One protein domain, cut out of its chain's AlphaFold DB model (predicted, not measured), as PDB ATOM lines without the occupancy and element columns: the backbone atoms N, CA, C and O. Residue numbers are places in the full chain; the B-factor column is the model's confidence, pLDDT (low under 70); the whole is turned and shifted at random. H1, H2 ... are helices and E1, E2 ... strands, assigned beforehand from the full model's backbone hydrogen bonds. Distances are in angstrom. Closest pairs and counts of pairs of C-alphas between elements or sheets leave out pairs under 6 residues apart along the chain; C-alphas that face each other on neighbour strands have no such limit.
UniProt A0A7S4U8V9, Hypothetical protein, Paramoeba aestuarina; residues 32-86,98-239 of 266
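What this domain is: This is residues 32 to 86 and 98 to 239 of the 266 residues of the protein "Hypothetical protein" of Paramoeba aestuarina (UniProt A0A7S4U8V9). Two small helix-covered sheets lie at opposite ends of the long axis, with short strands filling the middle. At one end, E5, E6 and E9 have H2 and H4 over one face, with H1 and H3 beside H2; at the other, E1, E12 and E11 have H6 over one face; the small sheet E3 E2 E7 E8 and the strand pair E4 and E10 sit between. The printed part has 197 residues with six named helices and twelve named strands, in the order E1 E2 E3 E4 H1 E5 E6 E7 E8 E9 H2 H3 H4 E10 H5 E11 E12 H6, class mixed. The three larger sheets are antiparallel, and E4 and E10 are parallel. It is compact, with a radius of gyration of the C-alphas of 18.0 A and spans of 56 by 37 by 29 A.

How they stand to each other: The largest sheet runs E3 (residues 55 to 57), E2 (50 to 52), E7 (124 to 127), E8 (137 to 139); within hydrogen-bond range are N 52 and O 55, 2.8 A, N 51 and O 127, 2.9 A, and N 124 and O 139, 2.7 A. E3 runs on at 74 degrees into E4 (60 to 63), parallel to E10 (188 to 191), with N 61 and O 188 at 2.8 A. E8 runs on at 71 degrees into E9 (141 to 146), an edge strand of the sheet E5 (98 to 103), E6 (112 to 119), E9; N 100 and O 115 are 2.9 A apart, N 116 and O 142 2.8 A. Two layers form as H2 (148 to 156) and H4 (166 to 177) lie on the same face, at heights over the sheet of 10.0 A and 8.3 A. The hub H2 touches H4 at a steep tilt of 48 degrees, opposite ways, the closest C-alphas being those of Ala 151 and Leu 172, 6.8 A. H2 touches H1 (76 to 85), closest C-alphas Thr 76 and Asp 150, 5.3 A. H2 and H3 (158 to 161) only just touch, only at the corner, with 3 pairs of C-alphas within 8 A, the closest Leu 154 and Phe 160, 5.7 A. The sheet E1 (32 to 37), E12 (206 to 211), E11 (198 to 203) has N 35 and O 207 at 2.7 A, N 201 and O 208 at 2.9 A. H6 (219 to 231) makes two layers with it at a height of 9.8 A, closest C-alphas Val 206 and Asn 226, 6.0 A. H5 (192 to 195) only grazes that sheet. Every O i to N i+4 pair is within range in H2, H4 and H6; H1 has 2 of 6, but 7 of 7 O i to N i+3 pairs; H3 and H5 are too short.

Where its parts are: E1 begins at C-alpha 32 (127.642, 131.322, 162.296), and H6 ends at C-alpha 231 (109.989, 141.690, 162.270). E6 is 22.3 A long, H6 18.7 A, H4 16.4 A.

The domain as a whole: The C-alphas farthest apart, Pro 158 and Glu 220, are 56.6 A apart. Residues 87 to 97 are not printed; C-alphas 86 and 98 are 8.5 A apart across this cut. The links E1 to E2 and E4 to H1 are long. Residues 105 to 110, 213 to 217 and 233 to 236 have pLDDT under 70.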
ATOM      1  N   PHE A  32     127.555 132.627 161.625       90.38
ATOM      2  CA  PHE A  32     127.642 131.322 162.296       90.38
ATOM      3  C   PHE A  32     126.621 131.140 163.415       90.38
ATOM      4  O   PHE A  32     126.272 130.015 163.761       90.38
ATOM      5  N   PHE A  33     126.143 132.239 163.989       91.56
ATOM      6  CA  PHE A  33     125.047 132.222 164.945       91.56
ATOM      7  C   PHE A  33     124.297 133.546 164.902       91.56
ATOM      8  O   PHE A  33     124.866 134.586 164.559       91.56
ATOM      9  N   ILE A  34     123.028 133.497 165.291       90.88
ATOM     10  CA  ILE A  34     122.169 134.659 165.466       90.88
ATOM     11  C   ILE A  34     121.271 134.433 166.672       90.88
ATOM     12  O   ILE A  34     120.678 133.373 166.817       90.88
ATOM     13  N   ALA A  35     121.174 135.426 167.537       92.12
ATOM     14  CA  ALA A  35     120.393 135.408 168.753       92.12
ATOM     15  C   ALA A  35     119.544 136.677 168.831       92.12
ATOM     16  O   ALA A  35     119.963 137.758 168.408       92.12
ATOM     17  N   LYS A  36     118.341 136.539 169.381       90.62
ATOM     18  CA  LYS A  36     117.393 137.621 169.623       90.62
ATOM     19  C   LYS A  36     117.271 137.846 171.121       90.62
ATOM     20  O   LYS A  36     117.251 136.904 171.913       90.62
ATOM     21  N   ARG A  37     117.206 139.110 171.511       89.69
ATOM     22  CA  ARG A  37     117.011 139.524 172.893       89.69
ATOM     23  C   ARG A  37     115.570 139.231 173.325       89.69
ATOM     24  O   ARG A  37     114.631 139.650 172.651       89.69
ATOM     25  N   ASN A  38     115.397 138.528 174.441       87.56
ATOM     26  CA  ASN A  38     114.095 138.308 175.072       87.56
ATOM     27  C   ASN A  38     113.692 139.502 175.966       87.56
ATOM     28  O   ASN A  38     114.440 140.468 176.125       87.56
ATOM     29  N   ARG A  39     112.518 139.427 176.607       84.56
ATOM     30  CA  ARG A  39     112.022 140.485 177.511       84.56
ATOM     31  C   ARG A  39     112.885 140.699 178.762       84.56
ATOM     32  O   ARG A  39     112.880 141.794 179.315       84.56
ATOM     33  N   LYS A  40     113.654 139.687 179.181       84.56
ATOM     34  CA  LYS A  40     114.635 139.756 180.280       84.56
ATOM     35  C   LYS A  40     116.018 140.272 179.832       84.56
ATOM     36  O   LYS A  40     116.974 140.202 180.595       84.56
ATOM     37  N   ASN A  41     116.151 140.810 178.617       86.56
ATOM     38  CA  ASN A  41     117.412 141.299 178.042       86.56
ATOM     39  C   ASN A  41     118.502 140.226 177.835       86.56
ATOM     40  O   ASN A  41     119.685 140.559 177.741       86.56
ATOM     41  N   ARG A  42     118.122 138.952 177.719       88.00
ATOM     42  CA  ARG A  42     119.026 137.828 177.431       88.00
ATOM     43  C   ARG A  42     118.945 137.436 175.957       88.00
ATOM     44  O   ARG A  42     117.872 137.514 175.363       88.00
ATOM     45  N   PHE A  43     120.063 137.028 175.360       91.44
ATOM     46  CA  PHE A  43     120.125 136.673 173.939       91.44
ATOM     47  C   PHE A  43     119.928 135.174 173.741       91.44
ATOM     48  O   PHE A  43     120.789 134.383 174.107       91.44
ATOM     49  N   PHE A  44     118.826 134.786 173.109       92.75
ATOM     50  CA  PHE A  44     118.521 133.393 172.795       92.75
ATOM     51  C   PHE A  44     118.548 133.147 171.296       92.75
ATOM     52  O   PHE A  44     118.134 133.999 170.506       92.75
ATOM     53  N   LEU A  45     119.006 131.964 170.898       92.50
ATOM     54  CA  LEU A  45     118.857 131.520 169.524       92.50
ATOM     55  C   LEU A  45     117.363 131.441 169.177       92.50
ATOM     56  O   LEU A  45     116.590 130.838 169.921       92.50
ATOM     57  N   PRO A  46     116.942 132.007 168.040       88.81
ATOM     58  CA  PRO A  46     115.546 132.048 167.631       88.81
ATOM     59  C   PRO A  46     115.080 130.737 166.966       88.81
ATOM     60  O   PRO A  46     114.173 130.722 166.140       88.81
ATOM     61  N   SER A  47     115.743 129.621 167.258       88.25
ATOM     62  CA  SER A  47     115.436 128.312 166.694       88.25
ATOM     63  C   SER A  47     115.615 127.231 167.740       88.25
ATOM     64  O   SER A  47     116.566 127.265 168.518       88.25
ATOM     65  N   ARG A  48     114.742 126.221 167.673       90.31
ATOM     66  CA  ARG A  48     114.833 124.988 168.465       90.31
ATOM     67  C   ARG A  48     115.661 123.884 167.807       90.31
ATOM     68  O   ARG A  48     115.790 122.797 168.359       90.31
ATOM     69  N   LYS A  49     116.203 124.129 166.611       92.19
ATOM     70  CA  LYS A  49     117.010 123.159 165.860       92.19
ATOM     71  C   LYS A  49     118.489 123.469 166.030       92.19
ATOM     72  O   LYS A  49     119.114 124.050 165.143       92.19
ATOM     73  N   ASN A  50     119.020 123.100 167.193       95.31
ATOM     74  CA  ASN A  50     120.440 123.218 167.509       95.31
ATOM     75  C   ASN A  50     120.995 121.840 167.868       95.31
ATOM     76  O   ASN A  50     120.352 121.082 168.595       95.31
ATOM     77  N   SER A  51     122.184 121.527 167.369       96.50
ATOM     78  CA  SER A  51     122.832 120.228 167.527       96.50
ATOM     79  C   SER A  51     124.264 120.406 168.012       96.50
ATOM     80  O   SER A  51     125.023 121.183 167.440       96.50
ATOM     81  N   PHE A  52     124.646 119.663 169.048       96.50
ATOM     82  CA  PHE A  52     125.979 119.662 169.644       96.50
ATOM     83  C   PHE A  52     126.569 118.258 169.543       96.50
ATOM     84  O   PHE A  52     126.294 117.391 170.372       96.50
ATOM     85  N   GLY A  53     127.330 117.995 168.480       93.19
ATOM     86  CA  GLY A  53     127.841 116.652 168.206       93.19
ATOM     87  C   GLY A  53     126.732 115.613 168.015       93.19
ATOM     88  O   GLY A  53     126.920 114.456 168.376       93.19
ATOM     89  N   GLY A  54     125.569 116.026 167.502       93.31
ATOM     90  CA  GLY A  54     124.385 115.175 167.353       93.31
ATOM     91  C   GLY A  54     123.422 115.194 168.544       93.31
ATOM     92  O   GLY A  54     122.317 114.675 168.413       93.31
ATOM     93  N   PHE A  55     123.789 115.799 169.680       96.44
ATOM     94  CA  PHE A  55     122.865 116.014 170.796       96.44
ATOM     95  C   PHE A  55     122.007 117.262 170.552       96.44
ATOM     96  O   PHE A  55     122.545 118.357 170.388       96.44
ATOM     97  N   ILE A  56     120.683 117.105 170.525       95.25
ATOM     98  CA  ILE A  56     119.755 118.194 170.191       95.25
ATOM     99  C   ILE A  56     119.424 119.026 171.428       95.25
ATOM    100  O   ILE A  56     119.092 118.484 172.482       95.25
ATOM    101  N   VAL A  57     119.467 120.352 171.282       94.75
ATOM    102  CA  VAL A  57     119.079 121.304 172.328       94.75
ATOM    103  C   VAL A  57     118.147 122.364 171.754       94.75
ATOM    104  O   VAL A  57     118.483 123.071 170.806       94.75
ATOM    105  N   GLU A  58     116.973 122.501 172.365       92.81
ATOM    106  CA  GLU A  58     115.951 123.434 171.889       92.81
ATOM    107  C   GLU A  58     116.267 124.882 172.270       92.81
ATOM    108  O   GLU A  58     116.246 125.765 171.421       92.81
ATOM    109  N   ASN A  59     116.601 125.130 173.534       92.88
ATOM    110  CA  ASN A  59     116.823 126.481 174.036       92.88
ATOM    111  C   ASN A  59     118.317 126.717 174.225       92.88
ATOM    112  O   ASN A  59     118.960 126.017 175.006       92.88
ATOM    113  N   VAL A  60     118.864 127.711 173.532       93.75
ATOM    114  CA  VAL A  60     120.280 128.070 173.624       93.75
ATOM    115  C   VAL A  60     120.387 129.565 173.878       93.75
ATOM    116  O   VAL A  60     119.917 130.367 173.071       93.75
ATOM    117  N   MET A  61     121.009 129.924 174.992       93.19
ATOM    118  CA  MET A  61     121.372 131.288 175.341       93.19
ATOM    119  C   MET A  61     122.819 131.555 174.926       93.19
ATOM    120  O   MET A  61     123.712 130.739 175.170       93.19
ATOM    121  N   ILE A  62     123.050 132.713 174.316       92.31
ATOM    122  CA  ILE A  62     124.387 133.272 174.153       92.31
ATOM    123  C   ILE A  62     124.618 134.231 175.313       92.31
ATOM    124  O   ILE A  62     123.922 135.242 175.435       92.31
ATOM    125  N   ASP A  63     125.603 133.915 176.143       85.62
ATOM    126  CA  ASP A  63     125.931 134.695 177.326       85.62
ATOM    127  C   ASP A  63     127.382 135.169 177.258       85.62
ATOM    128  O   ASP A  63     128.320 134.376 177.271       85.62
ATOM    129  N   SER A  64     127.574 136.484 177.166       73.44
ATOM    130  CA  SER A  64     128.910 137.079 177.167       73.44
ATOM    131  C   SER A  64     129.565 137.097 178.551       73.44
ATOM    132  O   SER A  64     130.764 137.332 178.633       73.44
ATOM    133  N   GLY A  65     128.797 136.899 179.628       71.00
ATOM    134  CA  GLY A  65     129.317 136.770 180.991       71.00
ATOM    135  C   GLY A  65     129.888 135.383 181.284       71.00
ATOM    136  O   GLY A  65     130.765 135.254 182.132       71.00
ATOM    137  N   CYS A  66     129.447 134.361 180.549       73.06
ATOM    138  CA  CYS A  66     129.916 132.994 180.707       73.06
ATOM    139  C   CYS A  66     131.184 132.734 179.874       73.06
ATOM    140  O   CYS A  66     131.262 133.062 178.689       73.06
ATOM    141  N   ASN A  67     132.162 132.045 180.467       75.19
ATOM    142  CA  ASN A  67     133.365 131.554 179.784       75.19
ATOM    143  C   ASN A  67     133.299 130.048 179.510       75.19
ATOM    144  O   ASN A  67     134.320 129.371 179.469       75.19
ATOM    145  N   SER A  68     132.110 129.466 179.345       80.69
ATOM    146  CA  SER A  68     132.016 128.032 179.075       80.69
ATOM    147  C   SER A  68     130.828 127.648 178.202       80.69
ATOM    148  O   SER A  68     129.908 128.425 177.976       80.69
ATOM    149  N   LEU A  69     130.878 126.430 177.671       90.19
ATOM    150  CA  LEU A  69     129.709 125.742 177.137       90.19
ATOM    151  C   LEU A  69     129.042 124.986 178.284       90.19
ATOM    152  O   LEU A  69     129.733 124.252 178.990       90.19
ATOM    153  N   LEU A  70     127.725 125.086 178.423       91.62
ATOM    154  CA  LEU A  70     126.984 124.271 179.377       91.62
ATOM    155  C   LEU A  70     125.657 123.819 178.776       91.62
ATOM    156  O   LEU A  70     124.771 124.624 178.535       91.62
ATOM    157  N   LEU A  71     125.530 122.524 178.514       94.31
ATOM    158  CA  LEU A  71     124.358 121.908 177.902       94.31
ATOM    159  C   LEU A  71     123.418 121.351 178.978       94.31
ATOM    160  O   LEU A  71     123.891 120.750 179.947       94.31
ATOM    161  N   PRO A  72     122.095 121.484 178.816       93.19
ATOM    162  CA  PRO A  72     121.138 120.880 179.720       93.19
ATOM    163  C   PRO A  72     120.950 119.398 179.380       93.19
ATOM    164  O   PRO A  72     121.102 118.970 178.234       93.19
ATOM    165  N   LEU A  73     120.519 118.627 180.373       93.81
ATOM    166  CA  LEU A  73     119.872 117.338 180.156       93.81
ATOM    167  C   LEU A  73     118.379 117.524 180.396       93.81
ATOM    168  O   LEU A  73     117.974 117.829 181.517       93.81
ATOM    169  N   SER A  74     117.560 117.316 179.363       90.62
ATOM    170  CA  SER A  74     116.097 117.462 179.450       90.62
ATOM    171  C   SER A  74     115.464 116.497 180.457       90.62
ATOM    172  O   SER A  74     114.412 116.773 181.026       90.62
ATOM    173  N   SER A  75     116.114 115.359 180.697       93.00
ATOM    174  CA  SER A  75     115.760 114.389 181.727       93.00
ATOM    175  C   SER A  75     116.946 113.474 182.018       93.00
ATOM    176  O   SER A  75     117.853 113.341 181.196       93.00
ATOM    177  N   THR A  76     116.891 112.727 183.118       91.12
ATOM    178  CA  THR A  76     117.873 111.670 183.403       91.12
ATOM    179  C   THR A  76     117.924 110.585 182.322       91.12
ATOM    180  O   THR A  76     118.962 109.960 182.126       91.12
ATOM    181  N   LYS A  77     116.845 110.386 181.550       89.81
ATOM    182  CA  LYS A  77     116.858 109.457 180.406       89.81
ATOM    183  C   LYS A  77     117.777 109.934 179.279       89.81
ATOM    184  O   LYS A  77     118.399 109.093 178.636       89.81
ATOM    185  N   ALA A  78     117.915 111.249 179.090       91.69
ATOM    186  CA  ALA A  78     118.820 111.823 178.092       91.69
ATOM    187  C   ALA A  78     120.290 111.468 178.381       91.69
ATOM    188  O   ALA A  78     121.097 111.366 177.461       91.69
ATOM    189  N   LEU A  79     120.641 111.184 179.643       90.75
ATOM    190  CA  LEU A  79     121.980 110.711 179.995       90.75
ATOM    191  C   LEU A  79     122.303 109.375 179.300       90.75
ATOM    192  O   LEU A  79     123.422 109.177 178.829       90.75
ATOM    193  N   SER A  80     121.324 108.473 179.175       89.88
ATOM    194  CA  SER A  80     121.478 107.197 178.458       89.88
ATOM    195  C   SER A  80     121.701 107.390 176.960       89.88
ATOM    196  O   SER A  80     122.468 106.641 176.359       89.88
ATOM    197  N   GLU A  81     121.101 108.415 176.355       91.94
ATOM    198  CA  GLU A  81     121.321 108.753 174.943       91.94
ATOM    199  C   GLU A  81     122.784 109.134 174.682       91.94
ATOM    200  O   GLU A  81     123.354 108.744 173.659       91.94
ATOM    201  N   LEU A  82     123.442 109.788 175.650       94.06
ATOM    202  CA  LEU A  82     124.861 110.135 175.548       94.06
ATOM    203  C   LEU A  82     125.760 108.899 175.385       94.06
ATOM    204  O   LEU A  82     126.774 108.974 174.695       94.06
ATOM    205  N   LEU A  83     125.403 107.744 175.967       90.69
ATOM    206  CA  LEU A  83     126.184 106.507 175.804       90.69
ATOM    207  C   LEU A  83     126.250 106.056 174.343       90.69
ATOM    208  O   LEU A  83     127.273 105.491 173.934       90.69
ATOM    209  N   HIS A  84     125.169 106.295 173.598       90.31
ATOM    210  CA  HIS A  84     125.026 105.947 172.189       90.31
ATOM    211  C   HIS A  84     125.644 107.003 171.273       90.31
ATOM    212  O   HIS A  84     126.335 106.638 170.325       90.31
ATOM    213  N   LEU A  85     125.426 108.288 171.569       92.19
ATOM    214  CA  LEU A  85     125.975 109.400 170.786       92.19
ATOM    215  C   LEU A  85     127.496 109.511 170.923       92.19
ATOM    216  O   LEU A  85     128.189 109.784 169.946       92.19
ATOM    217  N   PHE A  86     128.023 109.244 172.120       92.50
ATOM    218  CA  PHE A  86     129.437 109.422 172.440       92.50
ATOM    219  C   PHE A  86     130.070 108.117 172.935       92.50
ATOM    220  O   PHE A  86     130.443 108.025 174.107       92.50
ATOM    221  N   SER A  98     136.153 110.350 175.594       91.19
ATOM    222  CA  SER A  98     136.545 110.354 177.007       91.19
ATOM    223  C   SER A  98     135.571 111.205 177.813       91.19
ATOM    224  O   SER A  98     135.110 112.242 177.334       91.19
ATOM    225  N   TRP A  99     135.220 110.736 179.008       93.81
ATOM    226  CA  TRP A  99     134.199 111.320 179.871       93.81
ATOM    227  C   TRP A  99     134.839 111.703 181.203       93.81
ATOM    228  O   TRP A  99     135.519 110.893 181.827       93.81
ATOM    229  N   SER A 100     134.602 112.928 181.660       93.62
ATOM    230  CA  SER A 100     135.203 113.451 182.889       93.62
ATOM    231  C   SER A 100     134.192 114.246 183.706       93.62
ATOM    232  O   SER A 100     133.370 114.979 183.156       93.62
ATOM    233  N   ILE A 101     134.252 114.092 185.029       94.25
ATOM    234  CA  ILE A 101     133.431 114.859 185.968       94.25
ATOM    235  C   ILE A 101     134.227 116.059 186.467       94.25
ATOM    236  O   ILE A 101     135.365 115.922 186.929       94.25
ATOM    237  N   HIS A 102     133.597 117.226 186.403       90.44
ATOM    238  CA  HIS A 102     134.141 118.499 186.860       90.44
ATOM    239  C   HIS A 102     133.185 119.133 187.862       90.44
ATOM    240  O   HIS A 102     131.969 119.039 187.707       90.44
ATOM    241  N   MET A 103     133.748 119.778 188.877       84.44
ATOM    242  CA  MET A 103     133.012 120.582 189.850       84.44
ATOM    243  C   MET A 103     133.523 122.012 189.723       84.44
ATOM    244  O   MET A 103     134.736 122.201 189.818       84.44
ATOM    245  N   SER A 104     132.645 122.989 189.488       72.19
ATOM    246  CA  SER A 104     133.051 124.397 189.575       72.19
ATOM    247  C   SER A 104     133.339 124.763 191.028       72.19
ATOM    248  O   SER A 104     132.696 124.247 191.954       72.19
ATOM    249  N   LYS A 105     134.346 125.615 191.229       59.25
ATOM    250  CA  LYS A 105     134.761 126.098 192.553       59.25
ATOM    251  C   LYS A 105     134.208 127.494 192.854       59.25
ATOM    252  O   LYS A 105     134.396 127.960 193.978       59.25
ATOM    253  N   GLY A 106     133.493 128.093 191.900       52.88
ATOM    254  CA  GLY A 106     132.776 129.354 192.047       52.88
ATOM    255  C   GLY A 106     131.948 129.481 193.330       52.88
ATOM    256  O   GLY A 106     131.403 128.511 193.875       52.88
ATOM    257  N   VAL A 107     131.876 130.716 193.821       40.72
ATOM    258  CA  VAL A 107     131.203 131.102 195.070       40.72
ATOM    259  C   VAL A 107     129.684 131.071 194.889       40.72
ATOM    260  O   VAL A 107     128.960 130.815 195.853       40.72
ATOM    261  N   ALA A 108     129.209 131.269 193.657       39.34
ATOM    262  CA  ALA A 108     127.792 131.344 193.324       39.34
ATOM    263  C   ALA A 108     127.133 129.986 193.036       39.34
ATOM    264  O   ALA A 108     125.981 129.772 193.413       39.34
ATOM    265  N   SER A 109     127.846 129.021 192.443       51.94
ATOM    266  CA  SER A 109     127.305 127.672 192.256       51.94
ATOM    267  C   SER A 109     128.412 126.613 192.178       51.94
ATOM    268  O   SER A 109     129.289 126.623 191.315       51.94
ATOM    269  N   GLN A 110     128.378 125.639 193.094       64.31
ATOM    270  CA  GLN A 110     129.176 124.413 192.970       64.31
ATOM    271  C   GLN A 110     128.487 123.477 191.973       64.31
ATOM    272  O   GLN A 110     127.897 122.472 192.362       64.31
ATOM    273  N   SER A 111     128.489 123.844 190.694       75.38
ATOM    274  CA  SER A 111     127.876 123.066 189.621       75.38
ATOM    275  C   SER A 111     128.669 121.783 189.359       75.38
ATOM    276  O   SER A 111     129.902 121.785 189.267       75.38
ATOM    277  N   LEU A 112     127.960 120.660 189.242       89.44
ATOM    278  CA  LEU A 112     128.538 119.403 188.787       89.44
ATOM    279  C   LEU A 112     128.332 119.302 187.280       89.44
ATOM    280  O   LEU A 112     127.219 119.465 186.783       89.44
ATOM    281  N   THR A 113     129.395 119.003 186.541       93.06
ATOM    282  CA  THR A 113     129.323 118.908 185.084       93.06
ATOM    283  C   THR A 113     129.992 117.648 184.557       93.06
ATOM    284  O   THR A 113     131.000 117.181 185.092       93.06
ATOM    285  N   LEU A 114     129.425 117.101 183.484       95.25
ATOM    286  CA  LEU A 114     130.006 116.022 182.696       95.25
ATOM    287  C   LEU A 114     130.607 116.617 181.427       95.25
ATOM    288  O   LEU A 114     129.884 117.124 180.573       95.25
ATOM    289  N   LYS A 115     131.926 116.533 181.283       94.75
ATOM    290  CA  LYS A 115     132.654 117.015 180.108       94.75
ATOM    291  C   LYS A 115     133.107 115.833 179.259       94.75
ATOM    292  O   LYS A 115     133.730 114.900 179.776       94.75
ATOM    293  N   ILE A 116     132.771 115.871 177.972       94.44
ATOM    294  CA  ILE A 116     133.050 114.819 176.994       94.44
ATOM    295  C   ILE A 116     133.980 115.370 175.914       94.44
ATOM    296  O   ILE A 116     133.694 116.400 175.301       94.44
ATOM    297  N   TYR A 117     135.066 114.645 175.659       92.75
ATOM    298  CA  TYR A 117     136.081 114.969 174.656       92.75
ATOM    299  C   TYR A 117     136.159 113.878 173.592       92.75
ATOM    300  O   TYR A 117     135.982 112.696 173.902       92.75
ATOM    301  N   SER A 118     136.489 114.246 172.353       90.88
ATOM    302  CA  SER A 118     136.841 113.257 171.330       90.88
ATOM    303  C   SER A 118     138.267 112.757 171.544       90.88
ATOM    304  O   SER A 118     139.223 113.530 171.587       90.88
ATOM    305  N   ILE A 119     138.434 111.441 171.592       85.69
ATOM    306  CA  ILE A 119     139.747 110.795 171.589       85.69
ATOM    307  C   ILE A 119     140.302 110.894 170.165       85.69
ATOM    308  O   ILE A 119     139.641 110.483 169.212       85.69
ATOM    309  N   GLY A 120     141.507 111.447 170.020       80.50
ATOM    310  CA  GLY A 120     142.136 111.710 168.718       80.50
ATOM    311  C   GLY A 120     142.097 113.174 168.269       80.50
ATOM    312  O   GLY A 120     142.528 113.462 167.158       80.50
ATOM    313  N   GLY A 121     141.609 114.090 169.113       75.88
ATOM    314  CA  GLY A 121     141.716 115.538 168.883       75.88
ATOM    315  C   GLY A 121     140.691 116.128 167.912       75.88
ATOM    316  O   GLY A 121     140.780 117.304 167.580       75.88
ATOM    317  N   SER A 122     139.711 115.344 167.458       85.75
ATOM    318  CA  SER A 122     138.617 115.857 166.628       85.75
ATOM    319  C   SER A 122     137.716 116.811 167.416       85.75
ATOM    320  O   SER A 122     137.408 116.572 168.583       85.75
ATOM    321  N   HIS A 123     137.226 117.860 166.761       91.62
ATOM    322  CA  HIS A 123     136.214 118.741 167.335       91.62
ATOM    323  C   HIS A 123     134.794 118.201 167.129       91.62
ATOM    324  O   HIS A 123     134.487 117.505 166.156       91.62
ATOM    325  N   PHE A 124     133.904 118.563 168.046       93.81
ATOM    326  CA  PHE A 124     132.467 118.394 167.921       93.81
ATOM    327  C   PHE A 124     131.926 119.425 166.941       93.81
ATOM    328  O   PHE A 124     132.103 120.628 167.130       93.81
ATOM    329  N   LYS A 125     131.221 118.946 165.917       94.81
ATOM    330  CA  LYS A 125     130.435 119.804 165.035       94.81
ATOM    331  C   LYS A 125     129.212 120.311 165.782       94.81
ATOM    332  O   LYS A 125     128.461 119.511 166.343       94.81
ATOM    333  N   VAL A 126     129.026 121.620 165.775       96.00
ATOM    334  CA  VAL A 126     127.909 122.294 166.422       96.00
ATOM    335  C   VAL A 126     127.159 123.111 165.389       96.00
ATOM    336  O   VAL A 126     127.700 124.042 164.800       96.00
ATOM    337  N   SER A 127     125.904 122.758 165.175       95.50
ATOM    338  CA  SER A 127     125.031 123.458 164.244       95.50
ATOM    339  C   SER A 127     124.020 124.257 165.050       95.50
ATOM    340  O   SER A 127     123.249 123.691 165.827       95.50
ATOM    341  N   LEU A 128     124.036 125.575 164.890       94.50
ATOM    342  CA  LEU A 128     123.120 126.480 165.576       94.50
ATOM    343  C   LEU A 128     122.106 127.006 164.570       94.50
ATOM    344  O   LEU A 128     122.483 127.433 163.483       94.50
ATOM    345  N   CYS A 129     120.827 127.001 164.943       91.25
ATOM    346  CA  CYS A 129     119.736 127.429 164.075       91.25
ATOM    347  C   CYS A 129     119.733 126.732 162.699       91.25
ATOM    348  O   CYS A 129     119.666 127.409 161.680       91.25
ATOM    349  N   GLU A 130     119.778 125.397 162.641       89.44
ATOM    350  CA  GLU A 130     119.943 124.610 161.395       89.44
ATOM    351  C   GLU A 130     118.899 124.888 160.296       89.44
ATOM    352  O   GLU A 130     119.129 124.630 159.118       89.44
ATOM    353  N   ASN A 131     117.718 125.389 160.657       86.50
ATOM    354  CA  ASN A 131     116.682 125.810 159.706       86.50
ATOM    355  C   ASN A 131     116.881 127.223 159.140       86.50
ATOM    356  O   ASN A 131     116.104 127.634 158.282       86.50
ATOM    357  N   ILE A 132     117.858 127.967 159.651       85.31
ATOM    358  CA  ILE A 132     118.149 129.363 159.309       85.31
ATOM    359  C   ILE A 132     119.562 129.479 158.733       85.31
ATOM    360  O   ILE A 132     119.778 130.162 157.734       85.31
ATOM    361  N   LEU A 133     120.527 128.823 159.376       86.88
ATOM    362  CA  LEU A 133     121.947 128.891 159.069       86.88
ATOM    363  C   LEU A 133     122.429 127.557 158.500       86.88
ATOM    364  O   LEU A 133     122.011 126.488 158.938       86.88
ATOM    365  N   SER A 134     123.346 127.633 157.539       84.19
ATOM    366  CA  SER A 134     124.030 126.470 156.960       84.19
ATOM    367  C   SER A 134     125.429 126.239 157.534       84.19
ATOM    368  O   SER A 134     126.069 125.246 157.195       84.19
ATOM    369  N   GLU A 135     125.930 127.176 158.336       89.06
ATOM    370  CA  GLU A 135     127.281 127.130 158.887       89.06
ATOM    371  C   GLU A 135     127.356 126.234 160.129       89.06
ATOM    372  O   GLU A 135     126.371 126.006 160.833       89.06
ATOM    373  N   THR A 136     128.551 125.720 160.407       91.44
ATOM    374  CA  THR A 136     128.818 124.846 161.554       91.44
ATOM    375  C   THR A 136     129.982 125.407 162.360       91.44
ATOM    376  O   THR A 136     131.005 125.812 161.809       91.44
ATOM    377  N   LEU A 137     129.816 125.433 163.676       92.75
ATOM    378  CA  LEU A 137     130.852 125.725 164.657       92.75
ATOM    379  C   LEU A 137     131.603 124.436 165.016       92.75
ATOM    380  O   LEU A 137     131.066 123.333 164.917       92.75
ATOM    381  N   GLU A 138     132.832 124.571 165.497       92.75
ATOM    382  CA  GLU A 138     133.619 123.441 165.986       92.75
ATOM    383  C   GLU A 138     134.064 123.683 167.421       92.75
ATOM    384  O   GLU A 138     134.777 124.648 167.698       92.75
ATOM    385  N   PHE A 139     133.661 122.796 168.331       92.94
ATOM    386  CA  PHE A 139     134.025 122.872 169.744       92.94
ATOM    387  C   PHE A 139     134.914 121.695 170.152       92.94
ATOM    388  O   PHE A 139     134.648 120.563 169.759       92.94
ATOM    389  N   PRO A 140     135.948 121.905 170.982       91.69
ATOM    390  CA  PRO A 140     136.847 120.827 171.402       91.69
ATOM    391  C   PRO A 140     136.188 119.819 172.357       91.69
ATOM    392  O   PRO A 140     136.648 118.685 172.491       91.69
ATOM    393  N   PHE A 141     135.104 120.215 173.020       93.62
ATOM    394  CA  PHE A 141     134.351 119.378 173.946       93.62
ATOM    395  C   PHE A 141     132.878 119.778 173.977       93.62
ATOM    396  O   PHE A 141     132.512 120.894 173.605       93.62
ATOM    397  N   VAL A 142     132.054 118.881 174.511       94.94
ATOM    398  CA  VAL A 142     130.714 119.205 175.014       94.94
ATOM    399  C   VAL A 142     130.695 119.042 176.530       94.94
ATOM    400  O   VAL A 142     131.342 118.147 177.078       94.94
ATOM    401  N   ARG A 143     129.995 119.930 177.232       94.44
ATOM    402  CA  ARG A 143     129.921 119.941 178.697       94.44
ATOM    403  C   ARG A 143     128.461 120.026 179.102       94.44
ATOM    404  O   ARG A 143     127.774 120.943 178.678       94.44
ATOM    405  N   PHE A 144     128.006 119.074 179.901       94.81
ATOM    406  CA  PHE A 144     126.631 118.959 180.369       94.81
ATOM    407  C   PHE A 144     126.537 119.345 181.837       94.81
ATOM    408  O   PHE A 144     127.363 118.912 182.643       94.81
ATOM    409  N   HIS A 145     125.514 120.116 182.183       92.44
ATOM    410  CA  HIS A 145     125.095 120.331 183.563       92.44
ATOM    411  C   HIS A 145     124.480 119.051 184.119       92.44
ATOM    412  O   HIS A 145     123.633 118.438 183.466       92.44
ATOM    413  N   LEU A 146     124.883 118.661 185.324       93.19
ATOM    414  CA  LEU A 146     124.291 117.544 186.047       93.19
ATOM    415  C   LEU A 146     123.503 118.080 187.241       93.19
ATOM    416  O   LEU A 146     124.077 118.636 188.178       93.19
ATOM    417  N   CYS A 147     122.190 117.863 187.230       92.12
ATOM    418  CA  CYS A 147     121.386 118.042 188.435       92.12
ATOM    419  C   CYS A 147     121.615 116.885 189.422       92.12
ATOM    420  O   CYS A 147     122.237 115.870 189.079       92.12
ATOM    421  N   SER A 148     121.080 116.997 190.640       91.88
ATOM    422  CA  SER A 148     121.264 115.961 191.670       91.88
ATOM    423  C   SER A 148     120.736 114.586 191.242       91.88
ATOM    424  O   SER A 148     121.386 113.573 191.505       91.88
ATOM    425  N   GLU A 149     119.618 114.534 190.512       94.19
ATOM    426  CA  GLU A 149     119.069 113.279 189.976       94.19
ATOM    427  C   GLU A 149     120.009 112.626 188.955       94.19
ATOM    428  O   GLU A 149     120.234 111.413 188.987       94.19
ATOM    429  N   ASP A 150     120.593 113.430 188.061       95.19
ATOM    430  CA  ASP A 150     121.507 112.938 187.029       95.19
ATOM    431  C   ASP A 150     122.797 112.420 187.656       95.19
ATOM    432  O   ASP A 150     123.267 111.344 187.291       95.19
ATOM    433  N   ALA A 151     123.333 113.139 188.648       94.44
ATOM    434  CA  ALA A 151     124.494 112.709 189.417       94.44
ATOM    435  C   ALA A 151     124.244 111.352 190.092       94.44
ATOM    436  O   ALA A 151     125.071 110.438 190.013       94.44
ATOM    437  N   GLN A 152     123.075 111.189 190.714       94.69
ATOM    438  CA  GLN A 152     122.713 109.952 191.395       94.69
ATOM    439  C   GLN A 152     122.520 108.795 190.409       94.69
ATOM    440  O   GLN A 152     122.985 107.682 190.665       94.69
ATOM    441  N   HIS A 153     121.902 109.045 189.253       94.81
ATOM    442  CA  HIS A 153     121.766 108.039 188.202       94.81
ATOM    443  C   HIS A 153     123.120 107.631 187.612       94.81
ATOM    444  O   HIS A 153     123.396 106.440 187.468       94.81
ATOM    445  N   LEU A 154     123.991 108.602 187.330       94.62
ATOM    446  CA  LEU A 154     125.341 108.368 186.824       94.62
ATOM    447  C   LEU A 154     126.147 107.508 187.810       94.62
ATOM    448  O   LEU A 154     126.820 106.560 187.402       94.62
ATOM    449  N   HIS A 155     126.029 107.784 189.112       94.19
ATOM    450  CA  HIS A 155     126.709 107.016 190.154       94.19
ATOM    451  C   HIS A 155     126.178 105.583 190.284       94.19
ATOM    452  O   HIS A 155     126.957 104.638 190.428       94.19
ATOM    453  N   ASN A 156     124.860 105.400 190.216       93.81
ATOM    454  CA  ASN A 156     124.232 104.101 190.458       93.81
ATOM    455  C   ASN A 156     124.310 103.152 189.253       93.81
ATOM    456  O   ASN A 156     124.265 101.932 189.425       93.81
ATOM    457  N   THR A 157     124.497 103.678 188.046       93.75
ATOM    458  CA  THR A 157     124.494 102.893 186.807       93.75
ATOM    459  C   THR A 157     125.913 102.413 186.438       93.75
ATOM    460  O   THR A 157     126.812 103.227 186.195       93.75
ATOM    461  N   PRO A 158     126.174 101.088 186.397       92.56
ATOM    462  CA  PRO A 158     127.505 100.532 186.121       92.56
ATOM    463  C   PRO A 158     128.124 100.969 184.789       92.56
ATOM    464  O   PRO A 158     129.337 101.154 184.712       92.56
ATOM    465  N   GLU A 159     127.314 101.125 183.745       91.62
ATOM    466  CA  GLU A 159     127.748 101.508 182.402       91.62
ATOM    467  C   GLU A 159     128.403 102.889 182.397       91.62
ATOM    468  O   GLU A 159     129.440 103.059 181.760       91.62
ATOM    469  N   PHE A 160     127.854 103.849 183.149       91.31
ATOM    470  CA  PHE A 160     128.449 105.178 183.293       91.31
ATOM    471  C   PHE A 160     129.699 105.149 184.162       91.31
ATOM    472  O   PHE A 160     130.711 105.729 183.783       91.31
ATOM    473  N   ARG A 161     129.674 104.426 185.288       88.06
ATOM    474  CA  ARG A 161     130.852 104.307 186.164       88.06
ATOM    475  C   ARG A 161     132.076 103.766 185.436       88.06
ATOM    476  O   ARG A 161     133.167 104.275 185.637       88.06
ATOM    477  N   LYS A 162     131.895 102.783 184.549       90.44
ATOM    478  CA  LYS A 162     132.982 102.232 183.721       90.44
ATOM    479  C   LYS A 162     133.589 103.244 182.744       90.44
ATOM    480  O   LYS A 162     134.663 102.978 182.217       90.44
ATOM    481  N   ARG A 163     132.903 104.357 182.461       88.88
ATOM    482  CA  ARG A 163     133.395 105.426 181.578       88.88
ATOM    483  C   ARG A 163     134.144 106.526 182.311       88.88
ATOM    484  O   ARG A 163     134.821 107.307 181.654       88.88
ATOM    485  N   LEU A 164     133.990 106.613 183.626       90.62
ATOM    486  CA  LEU A 164     134.655 107.624 184.429       90.62
ATOM    487  C   LEU A 164     135.991 107.108 184.954       90.62
ATOM    488  O   LEU A 164     136.122 105.939 185.315       90.62
ATOM    489  N   SER A 165     136.958 108.015 185.078       89.00
ATOM    490  CA  SER A 165     138.172 107.755 185.848       89.00
ATOM    491  C   SER A 165     137.859 107.584 187.342       89.00
ATOM    492  O   SER A 165     136.779 107.946 187.836       89.00
ATOM    493  N   SER A 166     138.827 107.054 188.092       88.69
ATOM    494  CA  SER A 166     138.767 106.986 189.557       88.69
ATOM    495  C   SER A 166     138.526 108.371 190.169       88.69
ATOM    496  O   SER A 166     137.605 108.531 190.971       88.69
ATOM    497  N   GLY A 167     139.263 109.388 189.711       89.38
ATOM    498  CA  GLY A 167     139.098 110.778 190.146       89.38
ATOM    499  C   GLY A 167     137.717 111.352 189.815       89.38
ATOM    500  O   GLY A 167     137.101 112.007 190.656       89.38
ATOM    501  N   GLY A 168     137.171 111.058 188.629       90.50
ATOM    502  CA  GLY A 168     135.804 111.452 188.269       90.50
ATOM    503  C   GLY A 168     134.745 110.804 189.167       90.50
ATOM    504  O   GLY A 168     133.800 111.464 189.600       90.50
ATOM    505  N   THR A 169     134.937 109.527 189.506       92.12
ATOM    506  CA  THR A 169     134.059 108.786 190.424       92.12
ATOM    507  C   THR A 169     134.115 109.356 191.843       92.12
ATOM    508  O   THR A 169     133.083 109.470 192.504       92.12
ATOM    509  N   GLU A 170     135.299 109.752 192.313       92.00
ATOM    510  CA  GLU A 170     135.467 110.373 193.628       92.00
ATOM    511  C   GLU A 170     134.808 111.757 193.700       92.00
ATOM    512  O   GLU A 170     134.106 112.041 194.671       92.00
ATOM    513  N   LYS A 171     134.966 112.600 192.668       91.38
ATOM    514  CA  LYS A 171     134.288 113.908 192.574       91.38
ATOM    515  C   LYS A 171     132.768 113.755 192.634       91.38
ATOM    516  O   LYS A 171     132.110 114.431 193.421       91.38
ATOM    517  N   LEU A 172     132.221 112.815 191.864       91.94
ATOM    518  CA  LEU A 172     130.791 112.503 191.876       91.94
ATOM    519  C   LEU A 172     130.310 112.059 193.262       91.94
ATOM    520  O   LEU A 172     129.272 112.514 193.735       91.94
ATOM    521  N   LYS A 173     131.081 111.197 193.933       92.94
ATOM    522  CA  LYS A 173     130.761 110.747 195.288       92.94
ATOM    523  C   LYS A 173     130.771 111.910 196.287       92.94
ATOM    524  O   LYS A 173     129.803 112.069 197.018       92.94
ATOM    525  N   LYS A 174     131.809 112.755 196.272       90.94
ATOM    526  CA  LYS A 174     131.901 113.956 197.128       90.94
ATOM    527  C   LYS A 174     130.711 114.893 196.933       90.94
ATOM    528  O   LYS A 174     130.191 115.430 197.907       90.94
ATOM    529  N   PHE A 175     130.274 115.070 195.688       90.50
ATOM    530  CA  PHE A 175     129.083 115.851 195.380       90.50
ATOM    531  C   PHE A 175     127.825 115.255 196.029       90.50
ATOM    532  O   PHE A 175     127.108 115.966 196.728       90.50
ATOM    533  N   LEU A 176     127.585 113.951 195.868       92.12
ATOM    534  CA  LEU A 176     126.423 113.276 196.458       92.12
ATOM    535  C   LEU A 176     126.453 113.291 197.995       92.12
ATOM    536  O   LEU A 176     125.431 113.553 198.624       92.12
ATOM    537  N   ASP A 177     127.630 113.106 198.595       92.19
ATOM    538  CA  ASP A 177     127.821 113.149 200.051       92.19
ATOM    539  C   ASP A 177     127.539 114.551 200.637       92.19
ATOM    540  O   ASP A 177     127.233 114.681 201.824       92.19
ATOM    541  N   SER A 178     127.592 115.609 199.816       88.06
ATOM    542  CA  SER A 178     127.283 116.979 200.246       88.06
ATOM    543  C   SER A 178     125.789 117.239 200.485       88.06
ATOM    544  O   SER A 178     125.452 118.266 201.071       88.06
ATOM    545  N   ASN A 179     124.903 116.329 200.051       82.75
ATOM    546  CA  ASN A 179     123.439 116.457 200.112       82.75
ATOM    547  C   ASN A 179     122.896 117.775 199.527       82.75
ATOM    548  O   ASN A 179     121.839 118.257 199.934       82.75
ATOM    549  N   ARG A 180     123.623 118.376 198.580       82.06
ATOM    550  CA  ARG A 180     123.168 119.571 197.870       82.06
ATOM    551  C   ARG A 180     122.157 119.193 196.797       82.06
ATOM    552  O   ARG A 180     122.347 118.234 196.046       82.06
ATOM    553  N   GLU A 181     121.107 119.993 196.704       85.56
ATOM    554  CA  GLU A 181     120.109 119.879 195.652       85.56
ATOM    555  C   GLU A 181     120.430 120.899 194.557       85.56
ATOM    556  O   GLU A 181     120.371 122.106 194.778       85.56
ATOM    557  N   ILE A 182     120.845 120.401 193.394       85.81
ATOM    558  CA  ILE A 182     121.105 121.210 192.206       85.81
ATOM    559  C   ILE A 182     119.950 121.000 191.233       85.81
ATOM    560  O   ILE A 182     119.712 119.851 190.839       85.81
ATOM    561  N   PRO A 183     119.262 122.075 190.814       86.81
ATOM    562  CA  PRO A 183     118.146 121.973 189.892       86.81
ATOM    563  C   PRO A 183     118.610 121.599 188.482       86.81
ATOM    564  O   PRO A 183     119.771 121.762 188.091       86.81
ATOM    565  N   ARG A 184     117.670 121.080 187.695       88.94
ATOM    566  CA  ARG A 184     117.876 120.780 186.279       88.94
ATOM    567  C   ARG A 184     117.793 122.059 185.457       88.94
ATOM    568  O   ARG A 184     116.789 122.760 185.507       88.94
ATOM    569  N   ARG A 185     118.822 122.293 184.644       87.00
ATOM    570  CA  ARG A 185     118.855 123.389 183.676       87.00
ATOM    571  C   ARG A 185     117.923 123.113 182.498       87.00
ATOM    572  O   ARG A 185     117.802 121.970 182.057       87.00
ATOM    573  N   THR A 186     117.309 124.159 181.955       88.56
ATOM    574  CA  THR A 186     116.321 124.057 180.858       88.56
ATOM    575  C   THR A 186     116.813 124.605 179.517       88.56
ATOM    576  O   THR A 186     116.144 124.445 178.493       88.56
ATOM    577  N   HIS A 187     117.993 125.221 179.499       90.12
ATOM    578  CA  HIS A 187     118.621 125.767 178.303       90.12
ATOM    579  C   HIS A 187     120.132 125.535 178.318       90.12
ATOM    580  O   HIS A 187     120.721 125.244 179.360       90.12
ATOM    581  N   ALA A 188     120.754 125.629 177.145       92.50
ATOM    582  CA  ALA A 188     122.202 125.656 177.021       92.50
ATOM    583  C   ALA A 188     122.743 127.073 177.161       92.50
ATOM    584  O   ALA A 188     122.123 128.018 176.681       92.50
ATOM    585  N   LEU A 189     123.937 127.187 177.729       91.38
ATOM    586  CA  LEU A 189     124.774 128.374 177.653       91.38
ATOM    587  C   LEU A 189     125.891 128.166 176.648       91.38
ATOM    588  O   LEU A 189     126.615 127.170 176.717       91.38
ATOM    589  N   ILE A 190     126.081 129.144 175.773       92.50
ATOM    590  CA  ILE A 190     127.313 129.296 175.010       92.50
ATOM    591  C   ILE A 190     127.983 130.592 175.447       92.50
ATOM    592  O   ILE A 190     127.532 131.689 175.113       92.50
ATOM    593  N   GLY A 191     129.076 130.426 176.182       88.94
ATOM    594  CA  GLY A 191     129.941 131.495 176.634       88.94
ATOM    595  C   GLY A 191     130.815 132.098 175.535       88.94
ATOM    596  O   GLY A 191     131.086 131.471 174.503       88.94
ATOM    597  N   GLN A 192     131.336 133.298 175.788       83.00
ATOM    598  CA  GLN A 192     132.167 134.041 174.837       83.00
ATOM    599  C   GLN A 192     133.437 133.278 174.436       83.00
ATOM    600  O   GLN A 192     133.858 133.363 173.281       83.00
ATOM    601  N   ILE A 193     134.022 132.483 175.339       84.44
ATOM    602  CA  ILE A 193     135.241 131.721 175.028       84.44
ATOM    603  C   ILE A 193     135.030 130.690 173.919       84.44
ATOM    604  O   ILE A 193     135.912 130.464 173.094       84.44
ATOM    605  N   MET A 194     133.836 130.094 173.850       89.44
ATOM    606  CA  MET A 194     133.491 129.119 172.814       89.44
ATOM    607  C   MET A 194     133.342 129.800 171.452       89.44
ATOM    608  O   MET A 194     133.510 129.178 170.406       89.44
ATOM    609  N   LEU A 195     133.064 131.104 171.470       89.88
ATOM    610  CA  LEU A 195     132.853 131.951 170.306       89.88
ATOM    611  C   LEU A 195     134.074 132.831 169.996       89.88
ATOM    612  O   LEU A 195     134.010 133.686 169.115       89.88
ATOM    613  N   GLN A 196     135.214 132.608 170.657       86.56
ATOM    614  CA  GLN A 196     136.399 133.468 170.551       86.56
ATOM    615  C   GLN A 196     136.986 133.574 169.137       86.56
ATOM    616  O   GLN A 196     137.712 134.522 168.842       86.56
ATOM    617  N   ASN A 197     136.682 132.629 168.245       84.81
ATOM    618  CA  ASN A 197     137.138 132.632 166.851       84.81
ATOM    619  C   ASN A 197     136.228 133.438 165.907       84.81
ATOM    620  O   ASN A 197     136.505 133.528 164.710       84.81
ATOM    621  N   TYR A 198     135.182 134.067 166.440       87.62
ATOM    622  CA  TYR A 198     134.197 134.832 165.688       87.62
ATOM    623  C   TYR A 198     134.226 136.301 166.118       87.62
ATOM    624  O   TYR A 198     134.563 136.637 167.256       87.62
ATOM    625  N   TYR A 199     133.915 137.199 165.188       86.25
ATOM    626  CA  TYR A 199     133.556 138.566 165.523       86.25
ATOM    627  C   TYR A 199     132.096 138.588 165.943       86.25
ATOM    628  O   TYR A 199     131.200 138.300 165.155       86.25
ATOM    629  N   SER A 200     131.901 138.934 167.203       86.06
ATOM    630  CA  SER A 200     130.614 139.073 167.857       86.06
ATOM    631  C   SER A 200     130.107 140.504 167.708       86.06
ATOM    632  O   SER A 200     130.782 141.443 168.130       86.06
ATOM    633  N   VAL A 201     128.923 140.680 167.123       84.44
ATOM    634  CA  VAL A 201     128.287 141.990 166.945       84.44
ATOM    635  C   VAL A 201     126.924 141.998 167.612       84.44
ATOM    636  O   VAL A 201     126.018 141.264 167.220       84.44
ATOM    637  N   GLN A 202     126.774 142.881 168.593       87.62
ATOM    638  CA  GLN A 202     125.510 143.139 169.263       87.62
ATOM    639  C   GLN A 202     124.925 144.466 168.770       87.62
ATOM    640  O   GLN A 202     125.560 145.515 168.883       87.62
ATOM    641  N   CYS A 203     123.701 144.430 168.250       82.69
ATOM    642  CA  CYS A 203     122.950 145.596 167.807       82.69
ATOM    643  C   CYS A 203     121.542 145.530 168.402       82.69
ATOM    644  O   CYS A 203     120.726 144.733 167.956       82.69
ATOM    645  N   ASP A 204     121.286 146.347 169.425       84.00
ATOM    646  CA  ASP A 204     120.001 146.452 170.129       84.00
ATOM    647  C   ASP A 204     119.390 145.086 170.520       84.00
ATOM    648  O   ASP A 204     119.781 144.505 171.538       84.00
ATOM    649  N   TRP A 205     118.487 144.548 169.693       85.44
ATOM    650  CA  TRP A 205     117.758 143.297 169.919       85.44
ATOM    651  C   TRP A 205     118.424 142.059 169.327       85.44
ATOM    652  O   TRP A 205     117.934 140.952 169.547       85.44
ATOM    653  N   VAL A 206     119.513 142.213 168.580       87.31
ATOM    654  CA  VAL A 206     120.163 141.117 167.861       87.31
ATOM    655  C   VAL A 206     121.613 140.980 168.282       87.31
ATOM    656  O   VAL A 206     122.341 141.963 168.422       87.31
ATOM    657  N   TYR A 207     122.039 139.735 168.440       89.81
ATOM    658  CA  TYR A 207     123.429 139.370 168.633       89.81
ATOM    659  C   TYR A 207     123.810 138.291 167.621       89.81
ATOM    660  O   TYR A 207     123.156 137.259 167.548       89.81
ATOM    661  N   PHE A 208     124.838 138.513 166.810       89.88
ATOM    662  CA  PHE A 208     125.276 137.540 165.813       89.88
ATOM    663  C   PHE A 208     126.798 137.451 165.741       89.88
ATOM    664  O   PHE A 208     127.513 138.361 166.170       89.88
ATOM    665  N   GLY A 209     127.286 136.341 165.191       89.56
ATOM    666  CA  GLY A 209     128.709 136.086 165.010       89.56
ATOM    667  C   GLY A 209     129.077 135.840 163.561       89.56
ATOM    668  O   GLY A 209     128.400 135.080 162.869       89.56
ATOM    669  N   VAL A 210     130.187 136.434 163.129       87.56
ATOM    670  CA  VAL A 210     130.788 136.207 161.807       87.56
ATOM    671  C   VAL A 210     132.208 135.665 161.943       87.56
ATOM    672  O   VAL A 210     132.907 135.998 162.900       87.56
ATOM    673  N   ALA A 211     132.661 134.812 161.022       79.94
ATOM    674  CA  ALA A 211     134.029 134.285 161.083       79.94
ATOM    675  C   ALA A 211     135.076 135.408 161.059       79.94
ATOM    676  O   ALA A 211     134.989 136.365 160.287       79.94
ATOM    677  N   LYS A 212     136.126 135.277 161.874       74.25
ATOM    678  CA  LYS A 212     137.270 136.184 161.778       74.25
ATOM    679  C   LYS A 212     137.924 136.034 160.400       74.25
ATOM    680  O   LYS A 212     138.413 134.967 160.051       74.25
ATOM    681  N   GLY A 213     137.922 137.114 159.618       67.50
ATOM    682  CA  GLY A 213     138.543 137.160 158.288       67.50
ATOM    683  C   GLY A 213     137.581 137.047 157.100       67.50
ATOM    684  O   GLY A 213     138.041 137.155 155.967       67.50
ATOM    685  N   SER A 214     136.265 136.919 157.311       64.12
ATOM    686  CA  SER A 214     135.263 136.842 156.230       64.12
ATOM    687  C   SER A 214     134.951 138.179 155.521       64.12
ATOM    688  O   SER A 214     133.941 138.295 154.832       64.12
ATOM    689  N   GLY A 215     135.841 139.173 155.607       57.69
ATOM    690  CA  GLY A 215     135.628 140.517 155.060       57.69
ATOM    691  C   GLY A 215     134.758 141.397 155.964       57.69
ATOM    692  O   GLY A 215     134.089 140.918 156.876       57.69
ATOM    693  N   ASN A 216     134.811 142.713 155.747       62.62
ATOM    694  CA  ASN A 216     134.032 143.670 156.534       62.62
ATOM    695  C   ASN A 216     132.535 143.429 156.309       62.62
ATOM    696  O   ASN A 216     132.037 143.642 155.205       62.62
ATOM    697  N   PHE A 217     131.822 143.032 157.362       69.88
ATOM    698  CA  PHE A 217     130.364 143.041 157.369       69.88
ATOM    699  C   PHE A 217     129.905 144.503 157.319       69.88
ATOM    700  O   PHE A 217     130.213 145.286 158.221       69.88
ATOM    701  N   ALA A 218     129.262 144.915 156.226       71.69
ATOM    702  CA  ALA A 218     128.919 146.319 156.023       71.69
ATOM    703  C   ALA A 218     127.844 146.765 157.028       71.69
ATOM    704  O   ALA A 218     126.934 146.003 157.349       71.69
ATOM    705  N   ALA A 219     127.906 148.017 157.493       73.81
ATOM    706  CA  ALA A 219     126.930 148.561 158.445       73.81
ATOM    707  C   ALA A 219     125.475 148.427 157.965       73.81
ATOM    708  O   ALA A 219     124.590 148.111 158.755       73.81
ATOM    709  N   GLU A 220     125.246 148.575 156.662       74.69
ATOM    710  CA  GLU A 220     123.936 148.385 156.032       74.69
ATOM    711  C   GLU A 220     123.407 146.951 156.196       74.69
ATOM    712  O   GLU A 220     122.229 146.769 156.491       74.69
ATOM    713  N   GLN A 221     124.275 145.936 156.099       77.75
ATOM    714  CA  GLN A 221     123.896 144.533 156.308       77.75
ATOM    715  C   GLN A 221     123.523 144.261 157.768       77.75
ATOM    716  O   GLN A 221     122.643 143.449 158.039       77.75
ATOM    717  N   MET A 222     124.168 144.949 158.715       75.75
ATOM    718  CA  MET A 222     123.842 144.835 160.141       75.75
ATOM    719  C   MET A 222     122.476 145.448 160.456       75.75
ATOM    720  O   MET A 222     121.689 144.855 161.191       75.75
ATOM    721  N   VAL A 223     122.179 146.617 159.879       79.12
ATOM    722  CA  VAL A 223     120.878 147.286 160.035       79.12
ATOM    723  C   VAL A 223     119.760 146.464 159.393       79.12
ATOM    724  O   VAL A 223     118.719 146.271 160.021       79.12
ATOM    725  N   ASP A 224     119.977 145.941 158.181       80.62
ATOM    726  CA  ASP A 224     119.028 145.041 157.518       80.62
ATOM    727  C   ASP A 224     118.748 143.800 158.374       80.62
ATOM    728  O   ASP A 224     117.592 143.493 158.666       80.62
ATOM    729  N   LEU A 225     119.802 143.145 158.873       78.94
ATOM    730  CA  LEU A 225     119.672 141.982 159.745       78.94
ATOM    731  C   LEU A 225     118.867 142.295 161.009       78.94
ATOM    732  O   LEU A 225     117.958 141.543 161.360       78.94
ATOM    733  N   ASN A 226     119.165 143.416 161.671       81.12
ATOM    734  CA  ASN A 226     118.440 143.851 162.860       81.12
ATOM    735  C   ASN A 226     116.946 144.063 162.568       81.12
ATOM    736  O   ASN A 226     116.093 143.549 163.290       81.12
ATOM    737  N   ASN A 227     116.615 144.744 161.469       81.06
ATOM    738  CA  ASN A 227     115.227 144.992 161.076       81.06
ATOM    739  C   ASN A 227     114.481 143.695 160.739       81.06
ATOM    740  O   ASN A 227     113.352 143.496 161.187       81.06
ATOM    741  N   ARG A 228     115.112 142.779 159.998       79.56
ATOM    742  CA  ARG A 228     114.515 141.479 159.655       79.56
ATOM    743  C   ARG A 228     114.233 140.641 160.899       79.56
ATOM    744  O   ARG A 228     113.156 140.067 161.016       79.56
ATOM    745  N   MET A 229     115.158 140.629 161.853       77.94
ATOM    746  CA  MET A 229     115.018 139.924 163.131       77.94
ATOM    747  C   MET A 229     113.954 140.521 164.053       77.94
ATOM    748  O   MET A 229     113.267 139.783 164.765       77.94
ATOM    749  N   LEU A 230     113.812 141.849 164.062       75.81
ATOM    750  CA  LEU A 230     112.746 142.536 164.792       75.81
ATOM    751  C   LEU A 230     111.370 142.116 164.276       75.81
ATOM    752  O   LEU A 230     110.491 141.801 165.073       75.81
ATOM    753  N   MET A 231     111.228 142.064 162.952       72.75
ATOM    754  CA  MET A 231     109.989 141.690 162.270       72.75
ATOM    755  C   MET A 231     109.702 140.188 162.294       72.75
ATOM    756  O   MET A 231     108.589 139.778 161.967       72.75
ATOM    757  N   TRP A 232     110.692 139.367 162.641       72.19
ATOM    758  CA  TRP A 232     110.502 137.932 162.701       72.19
ATOM    759  C   TRP A 232     109.822 137.524 164.007       72.19
ATOM    760  O   TRP A 232     110.338 137.764 165.106       72.19
ATOM    761  N   ASP A 233     108.655 136.906 163.860       66.19
ATOM    762  CA  ASP A 233     107.927 136.270 164.944       66.19
ATOM    763  C   ASP A 233     108.617 134.941 165.239       66.19
ATOM    764  O   ASP A 233     108.482 133.941 164.532       66.19
ATOM    765  N   VAL A 234     109.487 134.991 166.232       65.44
ATOM    766  CA  VAL A 234     110.112 133.793 166.761       65.44
ATOM    767  C   VAL A 234     109.085 133.180 167.700       65.44
ATOM    768  O   VAL A 234     108.523 133.924 168.506       65.44
ATOM    769  N   ASP A 235     108.870 131.860 167.628       63.25
ATOM    770  CA  ASP A 235     108.180 131.119 168.694       63.25
ATOM    771  C   ASP A 235     108.624 131.683 170.049       63.25
ATOM    772  O   ASP A 235     109.829 131.898 170.219       63.25
ATOM    773  N   GLU A 236     107.675 131.953 170.961       68.19
ATOM    774  CA  GLU A 236     107.922 132.720 172.194       68.19
ATOM    775  C   GLU A 236     109.302 132.407 172.774       68.19
ATOM    776  O   GLU A 236     109.574 131.281 173.215       68.19
ATOM    777  N   LEU A 237     110.196 133.404 172.692       77.81
ATOM    778  CA  LEU A 237     111.538 133.261 173.227       77.81
ATOM    779  C   LEU A 237     111.402 132.897 174.697       77.81
ATOM    780  O   LEU A 237     110.558 133.474 175.381       77.81
ATOM    781  N   PRO A 238     112.224 131.984 175.211       77.69
ATOM    782  CA  PRO A 238     111.996 131.510 176.559       77.69
ATOM    783  C   PRO A 238     112.079 132.655 177.602       77.69
ATOM    784  O   PRO A 238     113.029 133.450 177.602       77.69
ATOM    785  N   GLU A 239     111.048 132.777 178.454       72.19
ATOM    786  CA  GLU A 239     110.875 133.908 179.397       72.19
ATOM    787  C   GLU A 239     110.984 133.507 180.880       72.19
ATOM    788  O   GLU A 239     111.412 134.311 181.713       72.19
TER     789      GLU A 239